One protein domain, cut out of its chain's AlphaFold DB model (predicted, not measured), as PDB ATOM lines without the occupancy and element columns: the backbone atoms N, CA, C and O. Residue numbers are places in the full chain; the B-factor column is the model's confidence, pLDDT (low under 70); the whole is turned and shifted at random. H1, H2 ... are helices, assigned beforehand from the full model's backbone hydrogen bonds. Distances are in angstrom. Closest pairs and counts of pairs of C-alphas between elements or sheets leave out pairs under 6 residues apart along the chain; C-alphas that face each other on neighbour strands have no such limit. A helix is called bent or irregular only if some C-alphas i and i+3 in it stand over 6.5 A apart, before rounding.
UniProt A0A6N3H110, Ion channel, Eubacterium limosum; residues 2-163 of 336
ATOM      1  N   ASP A   2    -107.389-153.032  94.320       34.75
ATOM      2  CA  ASP A   2    -107.167-152.062  93.231       34.75
ATOM      3  C   ASP A   2    -107.981-152.315  91.947       34.75
ATOM      4  O   ASP A   2    -108.479-151.366  91.353       34.75
ATOM      5  N   ASN A   3    -108.233-153.575  91.562       36.44
ATOM      6  CA  ASN A   3    -109.091-153.886  90.403       36.44
ATOM      7  C   ASN A   3    -110.578-153.568  90.645       36.44
ATOM      8  O   ASN A   3    -111.271-153.160  89.724       36.44
ATOM      9  N   VAL A   4    -111.057-153.717  91.885       40.53
ATOM     10  CA  VAL A   4    -112.455-153.427  92.257       40.53
ATOM     11  C   VAL A   4    -112.671-151.920  92.375       40.53
ATOM     12  O   VAL A   4    -113.699-151.410  91.943       40.53
ATOM     13  N   VAL A   5    -111.684-151.190  92.906       39.16
ATOM     14  CA  VAL A   5    -111.714-149.722  92.963       39.16
ATOM     15  C   VAL A   5    -111.659-149.128  91.551       39.16
ATOM     16  O   VAL A   5    -112.441-148.226  91.264       39.16
ATOM     17  N   ASN A   6    -110.839-149.681  90.646       43.19
ATOM     18  CA  ASN A   6    -110.815-149.256  89.243       43.19
ATOM     19  C   ASN A   6    -112.155-149.505  88.526       43.19
ATOM     20  O   ASN A   6    -112.667-148.580  87.896       43.19
ATOM     21  N   ASP A   7    -112.766-150.687  88.666       41.81
ATOM     22  CA  ASP A   7    -114.082-150.977  88.062       41.81
ATOM     23  C   ASP A   7    -115.193-150.059  88.612       41.81
ATOM     24  O   ASP A   7    -116.027-149.562  87.851       41.81
ATOM     25  N   LEU A   8    -115.175-149.749  89.917       41.59
ATOM     26  CA  LEU A   8    -116.109-148.787  90.515       41.59
ATOM     27  C   LEU A   8    -115.898-147.358  89.994       41.59
ATOM     28  O   LEU A   8    -116.879-146.671  89.711       41.59
ATOM     29  N   THR A   9    -114.650-146.906  89.836       43.38
ATOM     30  CA  THR A   9    -114.365-145.559  89.307       43.38
ATOM     31  C   THR A   9    -114.721-145.413  87.827       43.38
ATOM     32  O   THR A   9    -115.229-144.366  87.435       43.38
ATOM     33  N   VAL A  10    -114.548-146.463  87.015       50.53
ATOM     34  CA  VAL A  10    -114.938-146.461  85.594       50.53
ATOM     35  C   VAL A  10    -116.463-146.465  85.441       50.53
ATOM     36  O   VAL A  10    -116.992-145.819  84.540       50.53
ATOM     37  N   HIS A  11    -117.206-147.132  86.328       49.84
ATOM     38  CA  HIS A  11    -118.673-147.103  86.308       49.84
ATOM     39  C   HIS A  11    -119.288-145.771  86.761       49.84
ATOM     40  O   HIS A  11    -120.420-145.482  86.376       49.84
ATOM     41  N   GLN A  12    -118.559-144.939  87.511       51.66
ATOM     42  CA  GLN A  12    -119.018-143.601  87.906       51.66
ATOM     43  C   GLN A  12    -118.893-142.544  86.795       51.66
ATOM     44  O   GLN A  12    -119.481-141.475  86.919       51.66
ATOM     45  N   THR A  13    -118.173-142.840  85.709       60.47
ATOM     46  CA  THR A  13    -117.960-141.927  84.569       60.47
ATOM     47  C   THR A  13    -118.672-142.382  83.292       60.47
ATOM     48  O   THR A  13    -118.341-141.924  82.203       60.47
ATOM     49  N   LEU A  14    -119.592-143.346  83.375       71.50
ATOM     50  CA  LEU A  14    -120.308-143.874  82.211       71.50
ATOM     51  C   LEU A  14    -121.777-143.467  82.253       71.50
ATOM     52  O   LEU A  14    -122.436-143.554  83.290       71.50
ATOM     53  N   ALA A  15    -122.316-143.099  81.091       78.81
ATOM     54  CA  ALA A  15    -123.741-142.832  80.964       78.81
ATOM     55  C   ALA A  15    -124.536-144.110  81.244       78.81
ATOM     56  O   ALA A  15    -124.189-145.181  80.744       78.81
ATOM     57  N   ASN A  16    -125.617-144.007  82.017       85.50
ATOM     58  CA  ASN A  16    -126.411-145.174  82.395       85.50
ATOM     59  C   ASN A  16    -127.098-145.806  81.168       85.50
ATOM     60  O   ASN A  16    -128.107-145.291  80.680       85.50
ATOM     61  N   GLY A  17    -126.584-146.950  80.707       85.94
ATOM     62  CA  GLY A  17    -127.104-147.654  79.534       85.94
ATOM     63  C   GLY A  17    -128.540-148.142  79.691       85.94
ATOM     64  O   GLY A  17    -129.291-148.108  78.721       85.94
ATOM     65  N   ASN A  18    -128.971-148.507  80.906       89.69
ATOM     66  CA  ASN A  18    -130.370-148.875  81.154       89.69
ATOM     67  C   ASN A  18    -131.304-147.693  80.909       89.69
ATOM     68  O   ASN A  18    -132.348-147.859  80.287       89.69
ATOM     69  N   ALA A  19    -130.930-146.501  81.385       87.44
ATOM     70  CA  ALA A  19    -131.743-145.305  81.197       87.44
ATOM     71  C   ALA A  19    -131.859-144.961  79.708       87.44
ATOM     72  O   ALA A  19    -132.970-144.787  79.213       87.44
ATOM     73  N   ILE A  20    -130.731-144.935  78.987       88.12
ATOM     74  CA  ILE A  20    -130.713-144.654  77.545       88.12
ATOM     75  C   ILE A  20    -131.605-145.652  76.798       88.12
ATOM     76  O   ILE A  20    -132.456-145.226  76.020       88.12
ATOM     77  N   LEU A  21    -131.456-146.952  77.073       90.69
ATOM     78  CA  LEU A  21    -132.209-147.997  76.383       90.69
ATOM     79  C   LEU A  21    -133.714-147.928  76.689       90.69
ATOM     80  O   LEU A  21    -134.518-147.970  75.768       90.69
ATOM     81  N   ILE A  22    -134.105-147.736  77.955       91.12
ATOM     82  CA  ILE A  22    -135.520-147.617  78.347       91.12
ATOM     83  C   ILE A  22    -136.176-146.410  77.673       91.12
ATOM     84  O   ILE A  22    -137.251-146.541  77.090       91.12
ATOM     85  N   PHE A  23    -135.552-145.230  77.751       90.00
ATOM     86  CA  PHE A  23    -136.118-144.028  77.136       90.00
ATOM     87  C   PHE A  23    -136.205-144.162  75.618       90.00
ATOM     88  O   PHE A  23    -137.196-143.731  75.025       90.00
ATOM     89  N   TYR A  24    -135.197-144.777  75.003       89.75
ATOM     90  CA  TYR A  24    -135.178-145.022  73.571       89.75
ATOM     91  C   TYR A  24    -136.278-145.997  73.136       89.75
ATOM     92  O   TYR A  24    -137.069-145.660  72.258       89.75
ATOM     93  N   ASP A  25    -136.394-147.157  73.784       91.19
ATOM     94  CA  ASP A  25    -137.387-148.175  73.435       91.19
ATOM     95  C   ASP A  25    -138.816-147.671  73.656       91.19
ATOM     96  O   ASP A  25    -139.669-147.835  72.784       91.19
ATOM     97  N   ILE A  26    -139.080-146.988  74.778       91.12
ATOM     98  CA  ILE A  26    -140.384-146.356  75.030       91.12
ATOM     99  C   ILE A  26    -140.698-145.342  73.935       91.12
ATOM    100  O   ILE A  26    -141.820-145.316  73.432       91.12
ATOM    101  N   PHE A  27    -139.727-144.518  73.543       88.62
ATOM    102  CA  PHE A  27    -139.941-143.544  72.484       88.62
ATOM    103  C   PHE A  27    -140.267-144.216  71.148       88.62
ATOM    104  O   PHE A  27    -141.257-143.847  70.519       88.62
ATOM    105  N   VAL A  28    -139.482-145.216  70.735       87.56
ATOM    106  CA  VAL A  28    -139.715-145.962  69.491       87.56
ATOM    107  C   VAL A  28    -141.088-146.642  69.514       87.56
ATOM    108  O   VAL A  28    -141.815-146.585  68.524       87.56
ATOM    109  N   LEU A  29    -141.504-147.206  70.652       88.50
ATOM    110  CA  LEU A  29    -142.835-147.793  70.824       88.50
ATOM    111  C   LEU A  29    -143.956-146.750  70.756       88.50
ATOM    112  O   LEU A  29    -144.947-146.955  70.058       88.50
ATOM    113  N   CYS A  30    -143.819-145.619  71.450       87.81
ATOM    114  CA  CYS A  30    -144.789-144.524  71.383       87.81
ATOM    115  C   CYS A  30    -144.928-143.991  69.958       87.81
ATOM    116  O   CYS A  30    -146.034-143.704  69.499       87.81
ATOM    117  N   LEU A  31    -143.805-143.886  69.256       82.44
ATOM    118  CA  LEU A  31    -143.748-143.460  67.874       82.44
ATOM    119  C   LEU A  31    -144.455-144.455  66.956       82.44
ATOM    120  O   LEU A  31    -145.299-144.052  66.159       82.44
ATOM    121  N   PHE A  32    -144.189-145.746  67.131       83.69
ATOM    122  CA  PHE A  32    -144.870-146.807  66.402       83.69
ATOM    123  C   PHE A  32    -146.387-146.771  66.631       83.69
ATOM    124  O   PHE A  32    -147.165-146.779  65.680       83.69
ATOM    125  N   LEU A  33    -146.837-146.650  67.882       86.25
ATOM    126  CA  LEU A  33    -148.264-146.529  68.200       86.25
ATOM    127  C   LEU A  33    -148.890-145.292  67.545       86.25
ATOM    128  O   LEU A  33    -150.001-145.361  67.016       86.25
ATOM    129  N   PHE A  34    -148.176-144.167  67.553       82.00
ATOM    130  CA  PHE A  34    -148.617-142.939  66.903       82.00
ATOM    131  C   PHE A  34    -148.722-143.100  65.381       82.00
ATOM    132  O   PHE A  34    -149.689-142.646  64.763       82.00
ATOM    133  N   GLU A  35    -147.775-143.793  64.762       77.38
ATOM    134  CA  GLU A  35    -147.812-144.120  63.346       77.38
ATOM    135  C   GLU A  35    -148.974-145.039  62.979       77.38
ATOM    136  O   GLU A  35    -149.690-144.754  62.017       77.38
ATOM    137  N   VAL A  36    -149.188-146.112  63.741       80.00
ATOM    138  CA  VAL A  36    -150.314-147.030  63.535       80.00
ATOM    139  C   VAL A  36    -151.635-146.275  63.681       80.00
ATOM    140  O   VAL A  36    -152.528-146.414  62.845       80.00
ATOM    141  N   PHE A  37    -151.741-145.396  64.683       83.06
ATOM    142  CA  PHE A  37    -152.895-144.516  64.853       83.06
ATOM    143  C   PHE A  37    -153.134-143.636  63.617       83.06
ATOM    144  O   PHE A  37    -154.268-143.528  63.139       83.06
ATOM    145  N   LEU A  38    -152.085-143.019  63.068       75.56
ATOM    146  CA  LEU A  38    -152.190-142.204  61.858       75.56
ATOM    147  C   LEU A  38    -152.580-143.032  60.631       75.56
ATOM    148  O   LEU A  38    -153.365-142.550  59.815       75.56
ATOM    149  N   TYR A  39    -152.060-144.254  60.505       76.69
ATOM    150  CA  TYR A  39    -152.381-145.153  59.400       76.69
ATOM    151  C   TYR A  39    -153.856-145.570  59.421       76.69
ATOM    152  O   TYR A  39    -154.559-145.358  58.433       76.69
ATOM    153  N   ILE A  40    -154.354-146.063  60.562       79.81
ATOM    154  CA  ILE A  40    -155.753-146.504  60.718       79.81
ATOM    155  C   ILE A  40    -156.722-145.363  60.388       79.81
ATOM    156  O   ILE A  40    -157.727-145.555  59.705       79.81
ATOM    157  N   ASN A  41    -156.409-144.146  60.833       79.19
ATOM    158  CA  ASN A  41    -157.278-142.991  60.628       79.19
ATOM    159  C   ASN A  41    -157.051-142.274  59.285       79.19
ATOM    160  O   ASN A  41    -157.758-141.307  58.984       79.19
ATOM    161  N   ARG A  42    -156.093-142.710  58.455       75.00
ATOM    162  CA  ARG A  42    -155.688-142.009  57.223       75.00
ATOM    163  C   ARG A  42    -156.842-141.834  56.244       75.00
ATOM    164  O   ARG A  42    -157.067-140.721  55.768       75.00
ATOM    165  N   GLU A  43    -157.573-142.907  55.951       72.81
ATOM    166  CA  GLU A  43    -158.690-142.872  54.998       72.81
ATOM    167  C   GLU A  43    -159.864-142.054  55.539       72.81
ATOM    168  O   GLU A  43    -160.444-141.245  54.812       72.81
ATOM    169  N   HIS A  44    -160.123-142.141  56.847       76.69
ATOM    170  CA  HIS A  44    -161.089-141.273  57.511       76.69
ATOM    171  C   HIS A  44    -160.709-139.792  57.358       76.69
ATOM    172  O   HIS A  44    -161.543-138.977  56.964       76.69
ATOM    173  N   TYR A  45    -159.440-139.430  57.588       72.19
ATOM    174  CA  TYR A  45    -158.972-138.053  57.417       72.19
ATOM    175  C   TYR A  45    -159.020-137.587  55.960       72.19
ATOM    176  O   TYR A  45    -159.434-136.452  55.722       72.19
ATOM    177  N   LYS A  46    -158.648-138.431  54.988       73.88
ATOM    178  CA  LYS A  46    -158.740-138.112  53.551       73.88
ATOM    179  C   LYS A  46    -160.185-137.867  53.117       73.88
ATOM    180  O   LYS A  46    -160.449-136.856  52.466       73.88
ATOM    181  N   ALA A  47    -161.110-138.744  53.507       76.81
ATOM    182  CA  ALA A  47    -162.532-138.604  53.199       76.81
ATOM    183  C   ALA A  47    -163.111-137.320  53.810       76.81
ATOM    184  O   ALA A  47    -163.805-136.558  53.137       76.81
ATOM    185  N   LEU A  48    -162.748-137.015  55.061       73.25
ATOM    186  CA  LEU A  48    -163.162-135.776  55.714       73.25
ATOM    187  C   LEU A  48    -162.571-134.526  55.049       73.25
ATOM    188  O   LEU A  48    -163.217-133.481  55.014       73.25
ATOM    189  N   LEU A  49    -161.331-134.603  54.562       74.06
ATOM    190  CA  LEU A  49    -160.675-133.519  53.831       74.06
ATOM    191  C   LEU A  49    -161.384-133.242  52.503       74.06
ATOM    192  O   LEU A  49    -161.682-132.080  52.243       74.06
ATOM    193  N   ARG A  50    -161.711-134.280  51.720       77.88
ATOM    194  CA  ARG A  50    -162.479-134.134  50.468       77.88
ATOM    195  C   ARG A  50    -163.837-133.488  50.722       77.88
ATOM    196  O   ARG A  50    -164.117-132.442  50.150       77.88
ATOM    197  N   LYS A  51    -164.592-134.008  51.694       79.12
ATOM    198  CA  LYS A  51    -165.913-133.476  52.054       79.12
ATOM    199  C   LYS A  51    -165.869-132.007  52.495       79.12
ATOM    200  O   LYS A  51    -166.749-131.232  52.146       79.12
ATOM    201  N   ASN A  52    -164.848-131.601  53.254       74.44
ATOM    202  CA  ASN A  52    -164.705-130.203  53.679       74.44
ATOM    203  C   ASN A  52    -164.221-129.280  52.548       74.44
ATOM    204  O   ASN A  52    -164.589-128.108  52.533       74.44
ATOM    205  N   MET A  53    -163.413-129.785  51.607       73.00
ATOM    206  CA  MET A  53    -163.021-129.031  50.409       73.00
ATOM    207  C   MET A  53    -164.215-128.822  49.471       73.00
ATOM    208  O   MET A  53    -164.410-127.707  49.001       73.00
ATOM    209  N   GLU A  54    -165.043-129.850  49.270       78.44
ATOM    210  CA  GLU A  54    -166.294-129.776  48.499       78.44
ATOM    211  C   GLU A  54    -167.323-128.843  49.155       78.44
ATOM    212  O   GLU A  54    -168.008-128.092  48.471       78.44
ATOM    213  N   ALA A  55    -167.392-128.831  50.491       78.06
ATOM    214  CA  ALA A  55    -168.297-127.967  51.250       78.06
ATOM    215  C   ALA A  55    -167.763-126.539  51.496       78.06
ATOM    216  O   ALA A  55    -168.428-125.752  52.168       78.06
ATOM    217  N   GLY A  56    -166.551-126.201  51.034       74.19
ATOM    218  CA  GLY A  56    -165.926-124.890  51.274       74.19
ATOM    219  C   GLY A  56    -165.653-124.564  52.753       74.19
ATOM    220  O   GLY A  56    -165.436-123.404  53.106       74.19
ATOM    221  N   THR A  57    -165.664-125.559  53.645       71.88
ATOM    222  CA  THR A  57    -165.556-125.355  55.095       71.88
ATOM    223  C   THR A  57    -164.102-125.351  55.574       71.88
ATOM    224  O   THR A  57    -163.232-126.096  55.114       71.88
ATOM    225  N   ARG A  58    -163.801-124.483  56.551       66.00
ATOM    226  CA  ARG A  58    -162.440-124.313  57.085       66.00
ATOM    227  C   ARG A  58    -162.022-125.541  57.901       66.00
ATOM    228  O   ARG A  58    -162.581-125.835  58.956       66.00
ATOM    229  N   ILE A  59    -160.992-126.245  57.437       68.06
ATOM    230  CA  ILE A  59    -160.428-127.414  58.128       68.06
ATOM    231  C   ILE A  59    -159.781-126.980  59.455       68.06
ATOM    232  O   ILE A  59    -158.993-126.032  59.481       68.06
ATOM    233  N   ARG A  60    -160.057-127.705  60.553       75.06
ATOM    234  CA  ARG A  60    -159.422-127.451  61.862       75.06
ATOM    235  C   ARG A  60    -157.886-127.543  61.762       75.06
ATOM    236  O   ARG A  60    -157.382-128.530  61.216       75.06
ATOM    237  N   PRO A  61    -157.131-126.589  62.341       76.88
ATOM    238  CA  PRO A  61    -155.674-126.498  62.186       76.88
ATOM    239  C   PRO A  61    -154.937-127.757  62.667       76.88
ATOM    240  O   PRO A  61    -154.014-128.217  61.999       76.88
ATOM    241  N   VAL A  62    -155.418-128.379  63.748       74.94
ATOM    242  CA  VAL A  62    -154.860-129.619  64.320       74.94
ATOM    243  C   VAL A  62    -154.829-130.764  63.300       74.94
ATOM    244  O   VAL A  62    -153.841-131.480  63.197       74.94
ATOM    245  N   ARG A  63    -155.872-130.917  62.477       71.06
ATOM    246  CA  ARG A  63    -155.951-132.012  61.492       71.06
ATOM    247  C   ARG A  63    -154.985-131.812  60.328       71.06
ATOM    248  O   ARG A  63    -154.359-132.761  59.868       71.06
ATOM    249  N   ARG A  64    -154.828-130.564  59.876       73.00
ATOM    250  CA  ARG A  64    -153.833-130.210  58.854       73.00
ATOM    251  C   ARG A  64    -152.409-130.397  59.389       73.00
ATOM    252  O   ARG A  64    -151.536-130.804  58.628       73.00
ATOM    253  N   TYR A  65    -152.190-130.120  60.673       78.94
ATOM    254  CA  TYR A  65    -150.916-130.366  61.342       78.94
ATOM    255  C   TYR A  65    -150.585-131.862  61.410       78.94
ATOM    256  O   TYR A  65    -149.516-132.245  60.949       78.94
ATOM    257  N   LEU A  66    -151.516-132.712  61.862       72.88
ATOM    258  CA  LEU A  66    -151.314-134.169  61.921       72.88
ATOM    259  C   LEU A  66    -150.924-134.757  60.558       72.88
ATOM    260  O   LEU A  66    -149.960-135.507  60.472       72.88
ATOM    261  N   LEU A  67    -151.600-134.348  59.479       69.94
ATOM    262  CA  LEU A  67    -151.300-134.841  58.130       69.94
ATOM    263  C   LEU A  67    -149.928-134.373  57.609       69.94
ATOM    264  O   LEU A  67    -149.255-135.094  56.871       69.94
ATOM    265  N   LYS A  68    -149.509-133.150  57.971       78.31
ATOM    266  CA  LYS A  68    -148.157-132.649  57.674       78.31
ATOM    267  C   LYS A  68    -147.101-133.419  58.462       78.31
ATOM    268  O   LYS A  68    -146.064-133.740  57.891       78.31
ATOM    269  N   LEU A  69    -147.381-133.732  59.726       73.56
ATOM    270  CA  LEU A  69    -146.484-134.488  60.592       73.56
ATOM    271  C   LEU A  69    -146.264-135.908  60.058       73.56
ATOM    272  O   LEU A  69    -145.122-136.345  59.995       73.56
ATOM    273  N   THR A  70    -147.317-136.576  59.566       68.06
ATOM    274  CA  THR A  70    -147.194-137.889  58.905       68.06
ATOM    275  C   THR A  70    -146.223-137.835  57.725       68.06
ATOM    276  O   THR A  70    -145.272-138.599  57.680       68.06
ATOM    277  N   ARG A  71    -146.406-136.876  56.805       71.88
ATOM    278  CA  ARG A  71    -145.532-136.741  55.623       71.88
ATOM    279  C   ARG A  71    -144.099-136.353  55.970       71.88
ATOM    280  O   ARG A  71    -143.179-136.707  55.240       71.88
ATOM    281  N   TYR A  72    -143.920-135.552  57.019       75.31
ATOM    282  CA  TYR A  72    -142.593-135.194  57.504       75.31
ATOM    283  C   TYR A  72    -141.875-136.435  58.024       75.31
ATOM    284  O   TYR A  72    -140.728-136.670  57.654       75.31
ATOM    285  N   TYR A  73    -142.573-137.248  58.817       67.69
ATOM    286  CA  TYR A  73    -142.014-138.470  59.364       67.69
ATOM    287  C   TYR A  73    -141.707-139.511  58.280       67.69
ATOM    288  O   TYR A  73    -140.596-140.023  58.248       67.69
ATOM    289  N   ASP A  74    -142.605-139.710  57.311       66.31
ATOM    290  CA  ASP A  74    -142.355-140.613  56.173       66.31
ATOM    291  C   ASP A  74    -141.067-140.240  55.394       66.31
ATOM    292  O   ASP A  74    -140.452-141.088  54.757       66.31
ATOM    293  N   ARG A  75    -140.631-138.968  55.428       68.06
ATOM    294  CA  ARG A  75    -139.380-138.511  54.784       68.06
ATOM    295  C   ARG A  75    -138.168-138.444  55.704       68.06
ATOM    296  O   ARG A  75    -137.046-138.597  55.227       68.06
ATOM    297  N   HIS A  76    -138.368-138.117  56.975       73.12
ATOM    298  CA  HIS A  76    -137.292-137.720  57.887       73.12
ATOM    299  C   HIS A  76    -137.277-138.508  59.200       73.12
ATOM    300  O   HIS A  76    -136.473-138.187  60.073       73.12
ATOM    301  N   GLY A  77    -138.119-139.532  59.352       70.56
ATOM    302  CA  GLY A  77    -138.291-140.289  60.593       70.56
ATOM    303  C   GLY A  77    -136.976-140.814  61.152       70.56
ATOM    304  O   GLY A  77    -136.612-140.538  62.292       70.56
ATOM    305  N   LEU A  78    -136.167-141.395  60.278       69.56
ATOM    306  CA  LEU A  78    -134.844-141.901  60.603       69.56
ATOM    307  C   LEU A  78    -133.893-140.840  61.185       69.56
ATOM    308  O   LEU A  78    -133.195-141.083  62.171       69.56
ATOM    309  N   LEU A  79    -133.907-139.628  60.625       74.38
ATOM    310  CA  LEU A  79    -133.135-138.508  61.163       74.38
ATOM    311  C   LEU A  79    -133.683-138.069  62.527       74.38
ATOM    312  O   LEU A  79    -132.903-137.733  63.413       74.38
ATOM    313  N   THR A  80    -135.008-138.083  62.710       79.50
ATOM    314  CA  THR A  80    -135.634-137.680  63.977       79.50
ATOM    315  C   THR A  80    -135.351-138.651  65.119       79.50
ATOM    316  O   THR A  80    -135.004-138.192  66.206       79.50
ATOM    317  N   VAL A  81    -135.428-139.965  64.881       78.12
ATOM    318  CA  VAL A  81    -135.130-140.986  65.899       78.12
ATOM    319  C   VAL A  81    -133.672-140.888  66.332       78.12
ATOM    320  O   VAL A  81    -133.380-140.867  67.524       78.12
ATOM    321  N   ASN A  82    -132.757-140.720  65.377       77.25
ATOM    322  CA  ASN A  82    -131.349-140.502  65.684       77.25
ATOM    323  C   ASN A  82    -131.103-139.210  66.449       77.25
ATOM    324  O   ASN A  82    -130.432-139.225  67.476       77.25
ATOM    325  N   ALA A  83    -131.623-138.079  65.966       81.62
ATOM    326  CA  ALA A  83    -131.439-136.805  66.652       81.62
ATOM    327  C   ALA A  83    -131.921-136.896  68.105       81.62
ATOM    328  O   ALA A  83    -131.271-136.372  69.006       81.62
ATOM    329  N   LEU A  84    -133.011-137.627  68.346       83.19
ATOM    330  CA  LEU A  84    -133.479-137.877  69.696       83.19
ATOM    331  C   LEU A  84    -132.552-138.803  70.488       83.19
ATOM    332  O   LEU A  84    -132.261-138.491  71.638       83.19
ATOM    333  N   LEU A  85    -132.057-139.899  69.908       82.19
ATOM    334  CA  LEU A  85    -131.082-140.777  70.566       82.19
ATOM    335  C   LEU A  85    -129.847-139.990  71.026       82.19
ATOM    336  O   LEU A  85    -129.387-140.178  72.153       82.19
ATOM    337  N   LEU A  86    -129.353-139.065  70.197       84.00
ATOM    338  CA  LEU A  86    -128.282-138.145  70.576       84.00
ATOM    339  C   LEU A  86    -128.696-137.288  71.779       84.00
ATOM    340  O   LEU A  86    -127.956-137.225  72.754       84.00
ATOM    341  N   VAL A  87    -129.874-136.659  71.738       86.44
ATOM    342  CA  VAL A  87    -130.373-135.811  72.836       86.44
ATOM    343  C   VAL A  87    -130.501-136.601  74.141       86.44
ATOM    344  O   VAL A  87    -129.991-136.154  75.166       86.44
ATOM    345  N   ILE A  88    -131.110-137.791  74.108       85.62
ATOM    346  CA  ILE A  88    -131.235-138.688  75.270       85.62
ATOM    347  C   ILE A  88    -129.846-139.050  75.806       85.62
ATOM    348  O   ILE A  88    -129.624-139.004  77.014       85.62
ATOM    349  N   SER A  89    -128.896-139.352  74.919       81.50
ATOM    350  CA  SER A  89    -127.520-139.691  75.299       81.50
ATOM    351  C   SER A  89    -126.798-138.510  75.951       81.50
ATOM    352  O   SER A  89    -126.173-138.683  76.992       81.50
ATOM    353  N   VAL A  90    -126.922-137.297  75.399       83.56
ATOM    354  CA  VAL A  90    -126.343-136.073  75.987       83.56
ATOM    355  C   VAL A  90    -126.933-135.802  77.369       83.56
ATOM    356  O   VAL A  90    -126.185-135.490  78.295       83.56
ATOM    357  N   ILE A  91    -128.252-135.944  77.528       84.56
ATOM    358  CA  ILE A  91    -128.926-135.768  78.821       84.56
ATOM    359  C   ILE A  91    -128.420-136.812  79.822       84.56
ATOM    360  O   ILE A  91    -128.042-136.449  80.933       84.56
ATOM    361  N   ALA A  92    -128.340-138.086  79.431       81.19
ATOM    362  CA  ALA A  92    -127.867-139.163  80.299       81.19
ATOM    363  C   ALA A  92    -126.408-138.967  80.754       81.19
ATOM    364  O   ALA A  92    -126.094-139.193  81.924       81.19
ATOM    365  N   ILE A  93    -125.527-138.506  79.858       79.12
ATOM    366  CA  ILE A  93    -124.138-138.151  80.195       79.12
ATOM    367  C   ILE A  93    -124.120-136.949  81.153       79.12
ATOM    368  O   ILE A  93    -123.492-136.999  82.203       79.12
ATOM    369  N   SER A  94    -124.887-135.898  80.854       79.94
ATOM    370  CA  SER A  94    -124.933-134.679  81.681       79.94
ATOM    371  C   SER A  94    -125.483-134.923  83.090       79.94
ATOM    372  O   SER A  94    -125.147-134.192  84.018       79.94
ATOM    373  N   MET A  95    -126.345-135.931  83.256       79.56
ATOM    374  CA  MET A  95    -126.900-136.328  84.553       79.56
ATOM    375  C   MET A  95    -125.976-137.246  85.362       79.56
ATOM    376  O   MET A  95    -126.189-137.376  86.565       79.56
ATOM    377  N   SER A  96    -124.999-137.906  84.730       73.69
ATOM    378  CA  SER A  96    -124.096-138.842  85.414       73.69
ATOM    379  C   SER A  96    -122.860-138.141  85.971       73.69
ATOM    380  O   SER A  96    -122.548-138.315  87.148       73.69
ATOM    381  N   HIS A  97    -122.193-137.304  85.173       74.00
ATOM    382  CA  HIS A  97    -120.971-136.609  85.588       74.00
ATOM    383  C   HIS A  97    -120.696-135.353  84.750       74.00
ATOM    384  O   HIS A  97    -121.402-135.040  83.792       74.00
ATOM    385  N   MET A  98    -119.652-134.598  85.125       74.75
ATOM    386  CA  MET A  98    -119.204-133.459  84.321       74.75
ATOM    387  C   MET A  98    -118.664-133.946  82.979       74.75
ATOM    388  O   MET A  98    -117.658-134.649  82.913       74.75
ATOM    389  N   VAL A  99    -119.334-133.518  81.916       73.44
ATOM    390  CA  VAL A  99    -119.054-133.955  80.554       73.44
ATOM    391  C   VAL A  99    -117.683-133.464  80.095       73.44
ATOM    392  O   VAL A  99    -117.424-132.259  80.037       73.44
ATOM    393  N   THR A 100    -116.806-134.389  79.709       79.00
ATOM    394  CA  THR A 100    -115.503-134.045  79.133       79.00
ATOM    395  C   THR A 100    -115.593-133.827  77.619       79.00
ATOM    396  O   THR A 100    -116.398-134.438  76.914       79.00
ATOM    397  N   VAL A 101    -114.708-132.986  77.069       79.88
ATOM    398  CA  VAL A 101    -114.643-132.718  75.615       79.88
ATOM    399  C   VAL A 101    -114.403-134.004  74.812       79.88
ATOM    400  O   VAL A 101    -114.945-134.172  73.722       79.88
ATOM    401  N   ARG A 102    -113.626-134.944  75.364       78.81
ATOM    402  CA  ARG A 102    -113.332-136.237  74.734       78.81
ATOM    403  C   ARG A 102    -114.580-137.113  74.602       78.81
ATOM    404  O   ARG A 102    -114.737-137.769  73.576       78.81
ATOM    405  N   GLU A 103    -115.462-137.110  75.597       73.75
ATOM    406  CA  GLU A 103    -116.721-137.866  75.563       73.75
ATOM    407  C   GLU A 103    -117.713-137.266  74.571       73.75
ATOM    408  O   GLU A 103    -118.340-138.015  73.831       73.75
ATOM    409  N   ILE A 104    -117.800-135.934  74.480       79.75
ATOM    410  CA  ILE A 104    -118.631-135.263  73.465       79.75
ATOM    411  C   ILE A 104    -118.129-135.605  72.063       79.75
ATOM    412  O   ILE A 104    -118.923-135.969  71.198       79.75
ATOM    413  N   LEU A 105    -116.815-135.530  71.833       82.31
ATOM    414  CA  LEU A 105    -116.217-135.904  70.550       82.31
ATOM    415  C   LEU A 105    -116.466-137.381  70.221       82.31
ATOM    416  O   LEU A 105    -116.826-137.692  69.090       82.31
ATOM    417  N   GLY A 106    -116.325-138.275  71.204       78.06
ATOM    418  CA  GLY A 106    -116.630-139.698  71.054       78.06
ATOM    419  C   GLY A 106    -118.103-139.953  70.733       78.06
ATOM    420  O   GLY A 106    -118.401-140.674  69.788       78.06
ATOM    421  N   LEU A 107    -119.024-139.310  71.453       80.81
ATOM    422  CA  LEU A 107    -120.465-139.383  71.214       80.81
ATOM    423  C   LEU A 107    -120.814-138.927  69.796       80.81
ATOM    424  O   LEU A 107    -121.498-139.649  69.074       80.81
ATOM    425  N   VAL A 108    -120.323-137.756  69.385       83.38
ATOM    426  CA  VAL A 108    -120.577-137.199  68.051       83.38
ATOM    427  C   VAL A 108    -119.973-138.092  66.967       83.38
ATOM    428  O   VAL A 108    -120.638-138.354  65.969       83.38
ATOM    429  N   ALA A 109    -118.759-138.615  67.160       83.88
ATOM    430  CA  ALA A 109    -118.128-139.525  66.207       83.88
ATOM    431  C   ALA A 109    -118.918-140.834  66.056       83.88
ATOM    432  O   ALA A 109    -119.257-141.213  64.935       83.88
ATOM    433  N   THR A 110    -119.274-141.489  67.167       78.94
ATOM    434  CA  THR A 110    -120.093-142.711  67.159       78.94
ATOM    435  C   THR A 110    -121.445-142.453  66.504       78.94
ATOM    436  O   THR A 110    -121.909-143.269  65.714       78.94
ATOM    437  N   PHE A 111    -122.045-141.291  66.762       80.88
ATOM    438  CA  PHE A 111    -123.313-140.887  66.170       80.88
ATOM    439  C   PHE A 111    -123.224-140.631  64.659       80.88
ATOM    440  O   PHE A 111    -124.094-141.071  63.911       80.88
ATOM    441  N   ILE A 112    -122.161-139.976  64.181       83.75
ATOM    442  CA  ILE A 112    -121.910-139.783  62.745       83.75
ATOM    443  C   ILE A 112    -121.720-141.134  62.057       83.75
ATOM    444  O   ILE A 112    -122.338-141.379  61.023       83.75
ATOM    445  N   ILE A 113    -120.910-142.024  62.640       83.50
ATOM    446  CA  ILE A 113    -120.718-143.388  62.127       83.50
ATOM    447  C   ILE A 113    -122.069-144.100  62.043       83.50
ATOM    448  O   ILE A 113    -122.386-144.695  61.015       83.50
ATOM    449  N   PHE A 114    -122.898-143.971  63.078       76.12
ATOM    450  CA  PHE A 114    -124.245-144.525  63.098       76.12
ATOM    451  C   PHE A 114    -125.139-143.973  61.995       76.12
ATOM    452  O   PHE A 114    -125.764-144.751  61.282       76.12
ATOM    453  N   ILE A 115    -125.159-142.652  61.799       77.44
ATOM    454  CA  ILE A 115    -125.906-142.015  60.710       77.44
ATOM    455  C   ILE A 115    -125.428-142.530  59.354       77.44
ATOM    456  O   ILE A 115    -126.258-142.781  58.488       77.44
ATOM    457  N   VAL A 116    -124.119-142.701  59.156       82.56
ATOM    458  CA  VAL A 116    -123.556-143.200  57.893       82.56
ATOM    459  C   VAL A 116    -123.947-144.655  57.656       82.56
ATOM    460  O   VAL A 116    -124.454-144.966  56.579       82.56
ATOM    461  N   ILE A 117    -123.764-145.531  58.651       76.19
ATOM    462  CA  ILE A 117    -124.172-146.943  58.579       76.19
ATOM    463  C   ILE A 117    -125.657-147.022  58.269       76.19
ATOM    464  O   ILE A 117    -126.077-147.760  57.392       76.19
ATOM    465  N   MET A 118    -126.459-146.224  58.952       68.62
ATOM    466  CA  MET A 118    -127.897-146.272  58.831       68.62
ATOM    467  C   MET A 118    -128.403-145.612  57.546       68.62
ATOM    468  O   MET A 118    -129.354-146.108  56.964       68.62
ATOM    469  N   TYR A 119    -127.758-144.562  57.036       74.25
ATOM    470  CA  TYR A 119    -128.026-144.052  55.690       74.25
ATOM    471  C   TYR A 119    -127.644-145.093  54.638       74.25
ATOM    472  O   TYR A 119    -128.358-145.261  53.656       74.25
ATOM    473  N   PHE A 120    -126.544-145.822  54.840       74.75
ATOM    474  CA  PHE A 120    -126.143-146.911  53.959       74.75
ATOM    475  C   PHE A 120    -127.141-148.070  54.008       74.75
ATOM    476  O   PHE A 120    -127.576-148.509  52.952       74.75
ATOM    477  N   VAL A 121    -127.559-148.510  55.196       68.00
ATOM    478  CA  VAL A 121    -128.590-149.537  55.397       68.00
ATOM    479  C   VAL A 121    -129.906-149.055  54.800       68.00
ATOM    480  O   VAL A 121    -130.427-149.692  53.898       68.00
ATOM    481  N   GLN A 122    -130.397-147.872  55.163       66.75
ATOM    482  CA  GLN A 122    -131.603-147.313  54.566       66.75
ATOM    483  C   GLN A 122    -131.462-147.202  53.049       66.75
ATOM    484  O   GLN A 122    -132.403-147.524  52.362       66.75
ATOM    485  N   LYS A 123    -130.323-146.819  52.474       69.88
ATOM    486  CA  LYS A 123    -130.146-146.772  51.013       69.88
ATOM    487  C   LYS A 123    -130.055-148.163  50.385       69.88
ATOM    488  O   LYS A 123    -130.529-148.344  49.267       69.88
ATOM    489  N   LEU A 124    -129.485-149.135  51.087       65.19
ATOM    490  CA  LEU A 124    -129.466-150.539  50.693       65.19
ATOM    491  C   LEU A 124    -130.882-151.130  50.711       65.19
ATOM    492  O   LEU A 124    -131.155-151.983  49.885       65.19
ATOM    493  N   PHE A 125    -131.779-150.637  51.573       60.09
ATOM    494  CA  PHE A 125    -133.174-151.082  51.701       60.09
ATOM    495  C   PHE A 125    -134.185-150.235  50.883       60.09
ATOM    496  O   PHE A 125    -135.050-150.774  50.210       60.09
ATOM    497  N   VAL A 126    -134.058-148.909  50.847       52.62
ATOM    498  CA  VAL A 126    -134.862-147.941  50.064       52.62
ATOM    499  C   VAL A 126    -134.455-147.943  48.596       52.62
ATOM    500  O   VAL A 126    -135.306-147.804  47.722       52.62
ATOM    501  N   GLY A 127    -133.179-148.190  48.291       48.53
ATOM    502  CA  GLY A 127    -132.738-148.509  46.932       48.53
ATOM    503  C   GLY A 127    -133.363-149.798  46.387       48.53
ATOM    504  O   GLY A 127    -133.246-150.057  45.188       48.53
ATOM    505  N   LEU A 128    -134.043-150.585  47.235       50.00
ATOM    506  CA  LEU A 128    -134.821-151.750  46.821       50.00
ATOM    507  C   LEU A 128    -136.294-151.437  46.518       50.00
ATOM    508  O   LEU A 128    -136.943-152.335  46.000       50.00
ATOM    509  N   ASP A 129    -136.802-150.216  46.761       51.22
ATOM    510  CA  ASP A 129    -138.163-149.736  46.408       51.22
ATOM    511  C   ASP A 129    -139.254-150.821  46.566       51.22
ATOM    512  O   ASP A 129    -140.057-151.069  45.665       51.22
ATOM    513  N   GLN A 130    -139.186-151.554  47.683       54.97
ATOM    514  CA  GLN A 130    -139.694-152.925  47.752       54.97
ATOM    515  C   GLN A 130    -141.093-153.045  48.343       54.97
ATOM    516  O   GLN A 130    -141.844-153.900  47.908       54.97
ATOM    517  N   PHE A 131    -141.473-152.209  49.306       61.03
ATOM    518  CA  PHE A 131    -142.738-152.393  50.019       61.03
ATOM    519  C   PHE A 131    -143.837-151.502  49.431       61.03
ATOM    520  O   PHE A 131    -143.697-150.280  49.408       61.03
ATOM    521  N   GLU A 132    -144.931-152.111  48.960       61.84
ATOM    522  CA  GLU A 132    -146.138-151.375  48.535       61.84
ATOM    523  C   GLU A 132    -146.940-150.867  49.730       61.84
ATOM    524  O   GLU A 132    -147.566-149.808  49.678       61.84
ATOM    525  N   ASP A 133    -146.951-151.664  50.800       71.81
ATOM    526  CA  ASP A 133    -147.767-151.413  51.975       71.81
ATOM    527  C   ASP A 133    -147.040-150.461  52.933       71.81
ATOM    528  O   ASP A 133    -146.035-150.819  53.563       71.81
ATOM    529  N   ASP A 134    -147.601-149.257  53.075       71.25
ATOM    530  CA  ASP A 134    -147.151-148.229  54.016       71.25
ATOM    531  C   ASP A 134    -147.000-148.789  55.452       71.25
ATOM    532  O   ASP A 134    -146.129-148.339  56.196       71.25
ATOM    533  N   MET A 135    -147.803-149.781  55.865       75.38
ATOM    534  CA  MET A 135    -147.673-150.412  57.190       75.38
ATOM    535  C   MET A 135    -146.462-151.316  57.312       75.38
ATOM    536  O   MET A 135    -145.819-151.331  58.361       75.38
ATOM    537  N   VAL A 136    -146.151-152.081  56.269       79.44
ATOM    538  CA  VAL A 136    -144.979-152.959  56.299       79.44
ATOM    539  C   VAL A 136    -143.703-152.136  56.300       79.44
ATOM    540  O   VAL A 136    -142.808-152.437  57.086       79.44
ATOM    541  N   SER A 137    -143.656-151.050  55.523       77.56
ATOM    542  CA  SER A 137    -142.542-150.100  55.590       77.56
ATOM    543  C   SER A 137    -142.319-149.596  57.020       77.56
ATOM    544  O   SER A 137    -141.191-149.589  57.500       77.56
ATOM    545  N   ARG A 138    -143.394-149.257  57.743       79.25
ATOM    546  CA  ARG A 138    -143.310-148.783  59.136       79.25
ATOM    547  C   ARG A 138    -142.832-149.850  60.112       79.25
ATOM    548  O   ARG A 138    -142.055-149.559  61.013       79.25
ATOM    549  N   TYR A 139    -143.261-151.100  59.934       85.25
ATOM    550  CA  TYR A 139    -142.775-152.209  60.764       85.25
ATOM    551  C   TYR A 139    -141.269-152.394  60.570       85.25
ATOM    552  O   TYR A 139    -140.534-152.532  61.545       85.25
ATOM    553  N   VAL A 140    -140.815-152.339  59.316       82.75
ATOM    554  CA  VAL A 140    -139.400-152.409  58.945       82.75
ATOM    555  C   VAL A 140    -138.611-151.241  59.542       82.75
ATOM    556  O   VAL A 140    -137.560-151.474  60.138       82.75
ATOM    557  N   ASP A 141    -139.131-150.015  59.487       80.38
ATOM    558  CA  ASP A 141    -138.492-148.849  60.111       80.38
ATOM    559  C   ASP A 141    -138.309-149.038  61.625       80.38
ATOM    560  O   ASP A 141    -137.226-148.792  62.154       80.38
ATOM    561  N   VAL A 142    -139.326-149.548  62.328       85.88
ATOM    562  CA  VAL A 142    -139.245-149.825  63.773       85.88
ATOM    563  C   VAL A 142    -138.233-150.920  64.095       85.88
ATOM    564  O   VAL A 142    -137.461-150.767  65.042       85.88
ATOM    565  N   ILE A 143    -138.190-151.996  63.301       89.62
ATOM    566  CA  ILE A 143    -137.164-153.042  63.423       89.62
ATOM    567  C   ILE A 143    -135.770-152.412  63.337       89.62
ATOM    568  O   ILE A 143    -134.918-152.677  64.188       89.62
ATOM    569  N   PHE A 144    -135.552-151.531  62.356       84.62
ATOM    570  CA  PHE A 144    -134.289-150.818  62.216       84.62
ATOM    571  C   PHE A 144    -133.997-149.914  63.398       84.62
ATOM    572  O   PHE A 144    -132.887-149.968  63.914       84.62
ATOM    573  N   TYR A 145    -134.960-149.116  63.856       86.00
ATOM    574  CA  TYR A 145    -134.759-148.239  65.007       86.00
ATOM    575  C   TYR A 145    -134.346-149.029  66.246       86.00
ATOM    576  O   TYR A 145    -133.393-148.638  66.918       86.00
ATOM    577  N   LEU A 146    -134.991-150.159  66.528       91.00
ATOM    578  CA  LEU A 146    -134.635-150.995  67.674       91.00
ATOM    579  C   LEU A 146    -133.239-151.597  67.517       91.00
ATOM    580  O   LEU A 146    -132.413-151.440  68.417       91.00
ATOM    581  N   LEU A 147    -132.940-152.202  66.362       89.62
ATOM    582  CA  LEU A 147    -131.619-152.766  66.067       89.62
ATOM    583  C   LEU A 147    -130.511-151.710  66.212       89.62
ATOM    584  O   LEU A 147    -129.453-151.975  66.788       89.62
ATOM    585  N   LEU A 148    -130.779-150.503  65.718       84.75
ATOM    586  CA  LEU A 148    -129.897-149.347  65.751       84.75
ATOM    587  C   LEU A 148    -129.632-148.902  67.198       84.75
ATOM    588  O   LEU A 148    -128.485-148.893  67.634       84.75
ATOM    589  N   GLY A 149    -130.669-148.591  67.975       87.50
ATOM    590  CA  GLY A 149    -130.493-148.119  69.353       87.50
ATOM    591  C   GLY A 149    -129.756-149.121  70.236       87.50
ATOM    592  O   GLY A 149    -128.835-148.747  70.962       87.50
ATOM    593  N   HIS A 150    -130.083-150.409  70.106       92.19
ATOM    594  CA  HIS A 150    -129.407-151.476  70.844       92.19
ATOM    595  C   HIS A 150    -127.938-151.604  70.434       92.19
ATOM    596  O   HIS A 150    -127.057-151.686  71.291       92.19
ATOM    597  N   SER A 151    -127.654-151.555  69.131       89.00
ATOM    598  CA  SER A 151    -126.282-151.532  68.624       89.00
ATOM    599  C   SER A 151    -125.517-150.319  69.172       89.00
ATOM    600  O   SER A 151    -124.409-150.468  69.679       89.00
ATOM    601  N   PHE A 152    -126.108-149.122  69.157       87.31
ATOM    602  CA  PHE A 152    -125.466-147.916  69.676       87.31
ATOM    603  C   PHE A 152    -125.083-148.073  71.151       87.31
ATOM    604  O   PHE A 152    -123.931-147.837  71.504       87.31
ATOM    605  N   VAL A 153    -126.008-148.536  71.995       88.56
ATOM    606  CA  VAL A 153    -125.764-148.715  73.434       88.56
ATOM    607  C   VAL A 153    -124.640-149.723  73.708       88.56
ATOM    608  O   VAL A 153    -123.825-149.488  74.595       88.56
ATOM    609  N   TYR A 154    -124.550-150.817  72.946       88.50
ATOM    610  CA  TYR A 154    -123.535-151.857  73.174       88.50
ATOM    611  C   TYR A 154    -122.164-151.565  72.553       88.50
ATOM    612  O   TYR A 154    -121.150-152.048  73.065       88.50
ATOM    613  N   PHE A 155    -122.111-150.793  71.464       86.06
ATOM    614  CA  PHE A 155    -120.857-150.408  70.811       86.06
ATOM    615  C   PHE A 155    -120.291-149.076  71.329       86.06
ATOM    616  O   PHE A 155    -119.097-148.818  71.167       86.06
ATOM    617  N   ALA A 156    -121.100-148.238  71.982       82.81
ATOM    618  CA  ALA A 156    -120.642-146.987  72.573       82.81
ATOM    619  C   ALA A 156    -119.783-147.235  73.822       82.81
ATOM    620  O   ALA A 156    -120.264-147.650  74.871       82.81
ATOM    621  N   SER A 157    -118.494-146.896  73.740       78.94
ATOM    622  CA  SER A 157    -117.540-147.082  74.843       78.94
ATOM    623  C   SER A 157    -117.804-146.206  76.075       78.94
ATOM    624  O   SER A 157    -117.210-146.445  77.119       78.94
ATOM    625  N   PHE A 158    -118.640-145.172  75.945       77.25
ATOM    626  CA  PHE A 158    -118.991-144.223  77.010       77.25
ATOM    627  C   PHE A 158    -120.330-144.553  77.696       77.25
ATOM    628  O   PHE A 158    -120.760-143.830  78.597       77.25
ATOM    629  N   VAL A 159    -121.004-145.628  77.273       82.56
ATOM    630  CA  VAL A 159    -122.269-146.092  77.849       82.56
ATOM    631  C   VAL A 159    -122.001-147.318  78.717       82.56
ATOM    632  O   VAL A 159    -121.249-148.219  78.340       82.56
ATOM    633  N   SER A 160    -122.588-147.352  79.913       85.81
ATOM    634  CA  SER A 160    -122.503-148.520  80.785       85.81
ATOM    635  C   SER A 160    -123.306-149.684  80.207       85.81
ATOM    636  O   SER A 160    -124.282-149.495  79.482       85.81
ATOM    637  N   ARG A 161    -122.899-150.917  80.523       85.50
ATOM    638  CA  ARG A 161    -123.562-152.116  79.993       85.50
ATOM    639  C   ARG A 161    -125.012-152.157  80.500       85.50
ATOM    640  O   ARG A 161    -125.207-152.159  81.718       85.50
ATOM    641  N   PRO A 162    -126.022-152.177  79.614       89.44
ATOM    642  CA  PRO A 162    -127.401-152.314  80.049       89.44
ATOM    643  C   PRO A 162    -127.655-153.748  80.530       89.44
ATOM    644  O   PRO A 162    -126.894-154.676  80.258       89.44
ATOM    645  N   SER A 163    -128.758-153.947  81.240       92.12
ATOM    646  CA  SER A 163    -129.191-155.276  81.646       92.12
ATOM    647  C   SER A 163    -129.555-156.119  80.420       92.12
ATOM    648  O   SER A 163    -130.210-155.650  79.479       92.12
TER     649      SER A 163
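This is residues 2 to 163 of the 336 residues of the protein "Ion channel" of Eubacterium limosum (UniProt A0A6N3H110). Four roughly aligned helical rods, H2, the arm H4b, H5 and H6, make an up-and-down bundle, with residues 2 to 9 of H1 sticking out beyond one end and residues 50 to 56, of which 50 to 54 belong to H3, beyond the other. The arm H4a turns sharply away from H4b and reaches toward H3. The printed part has 162 residues with six named helices, H1 to H6 in chain order, and no named strand; the class is all helix. The whole is loose, with a radius of gyration of the C-alphas of 20.2 A, and its C-alphas span 77 by 34 by 27 A, a rod.

H1, residues 2 to 11, begins at C-alpha 2 (-107.167, -152.062, 93.231) and is 14.3 A long. H2, residues 17 to 40, is 34.3 A long, and H3, residues 42 to 54, is 18.4 A long. H4, residues 61 to 96, was assigned as one helix by its hydrogen bonds but is bent: C-alphas 75 and 78 are 8.1 A apart. Its arms are H4a, residues 61 to 75, 21.6 A long, and H4b, residues 78 to 96, 27.2 A long, from C-alpha 78 at (-134.844, -141.901, 60.603). H5, residues 101 to 126, is 36.0 A long. H6, residues 134 to 155, is 31.3 A long and ends at C-alpha 155 (-120.857, -150.408, 70.811).

H6 touches H2 at a shallow tilt of 5 degrees, opposite ways; the closest C-alphas, of Gly 17 and Val 153, are 6.3 A apart. H6 touches H4b at 31 degrees, the same way, with C-alphas Val 81 and Tyr 145 closest at 7.3 A. H5 and H6 form a helical hairpin, closest at C-alphas Phe 114 and Phe 152, 7.5 A. H4b and H5, also a hairpin, only just touch, with 3 pairs of C-alphas within 8 A. H2 touches H4b with residues 19 to 28 alone, closest at C-alphas Ile 20 and Ser 89, 6.3 A. H2 and H5 are apart. H4a and H4b are about perpendicular, at 87 degrees. H4a is close to but not clearly touching H3, with C-alphas Tyr 45 and Arg 63 closest at 7.9 A. H1 touches no helix. In H1, H2, H3, H4a, H4b, H5 and H6 every O i to N i+4 pair is within hydrogen-bond range.

The C-alphas of Asp 2 and Ala 55, the two farthest apart, are 78.0 A apart. The printed part has no cut, and no link is long. The mean pLDDT of the printed part is 75.7; 33 residues are under 70, among them residues 2 to 13 and 121 to 132.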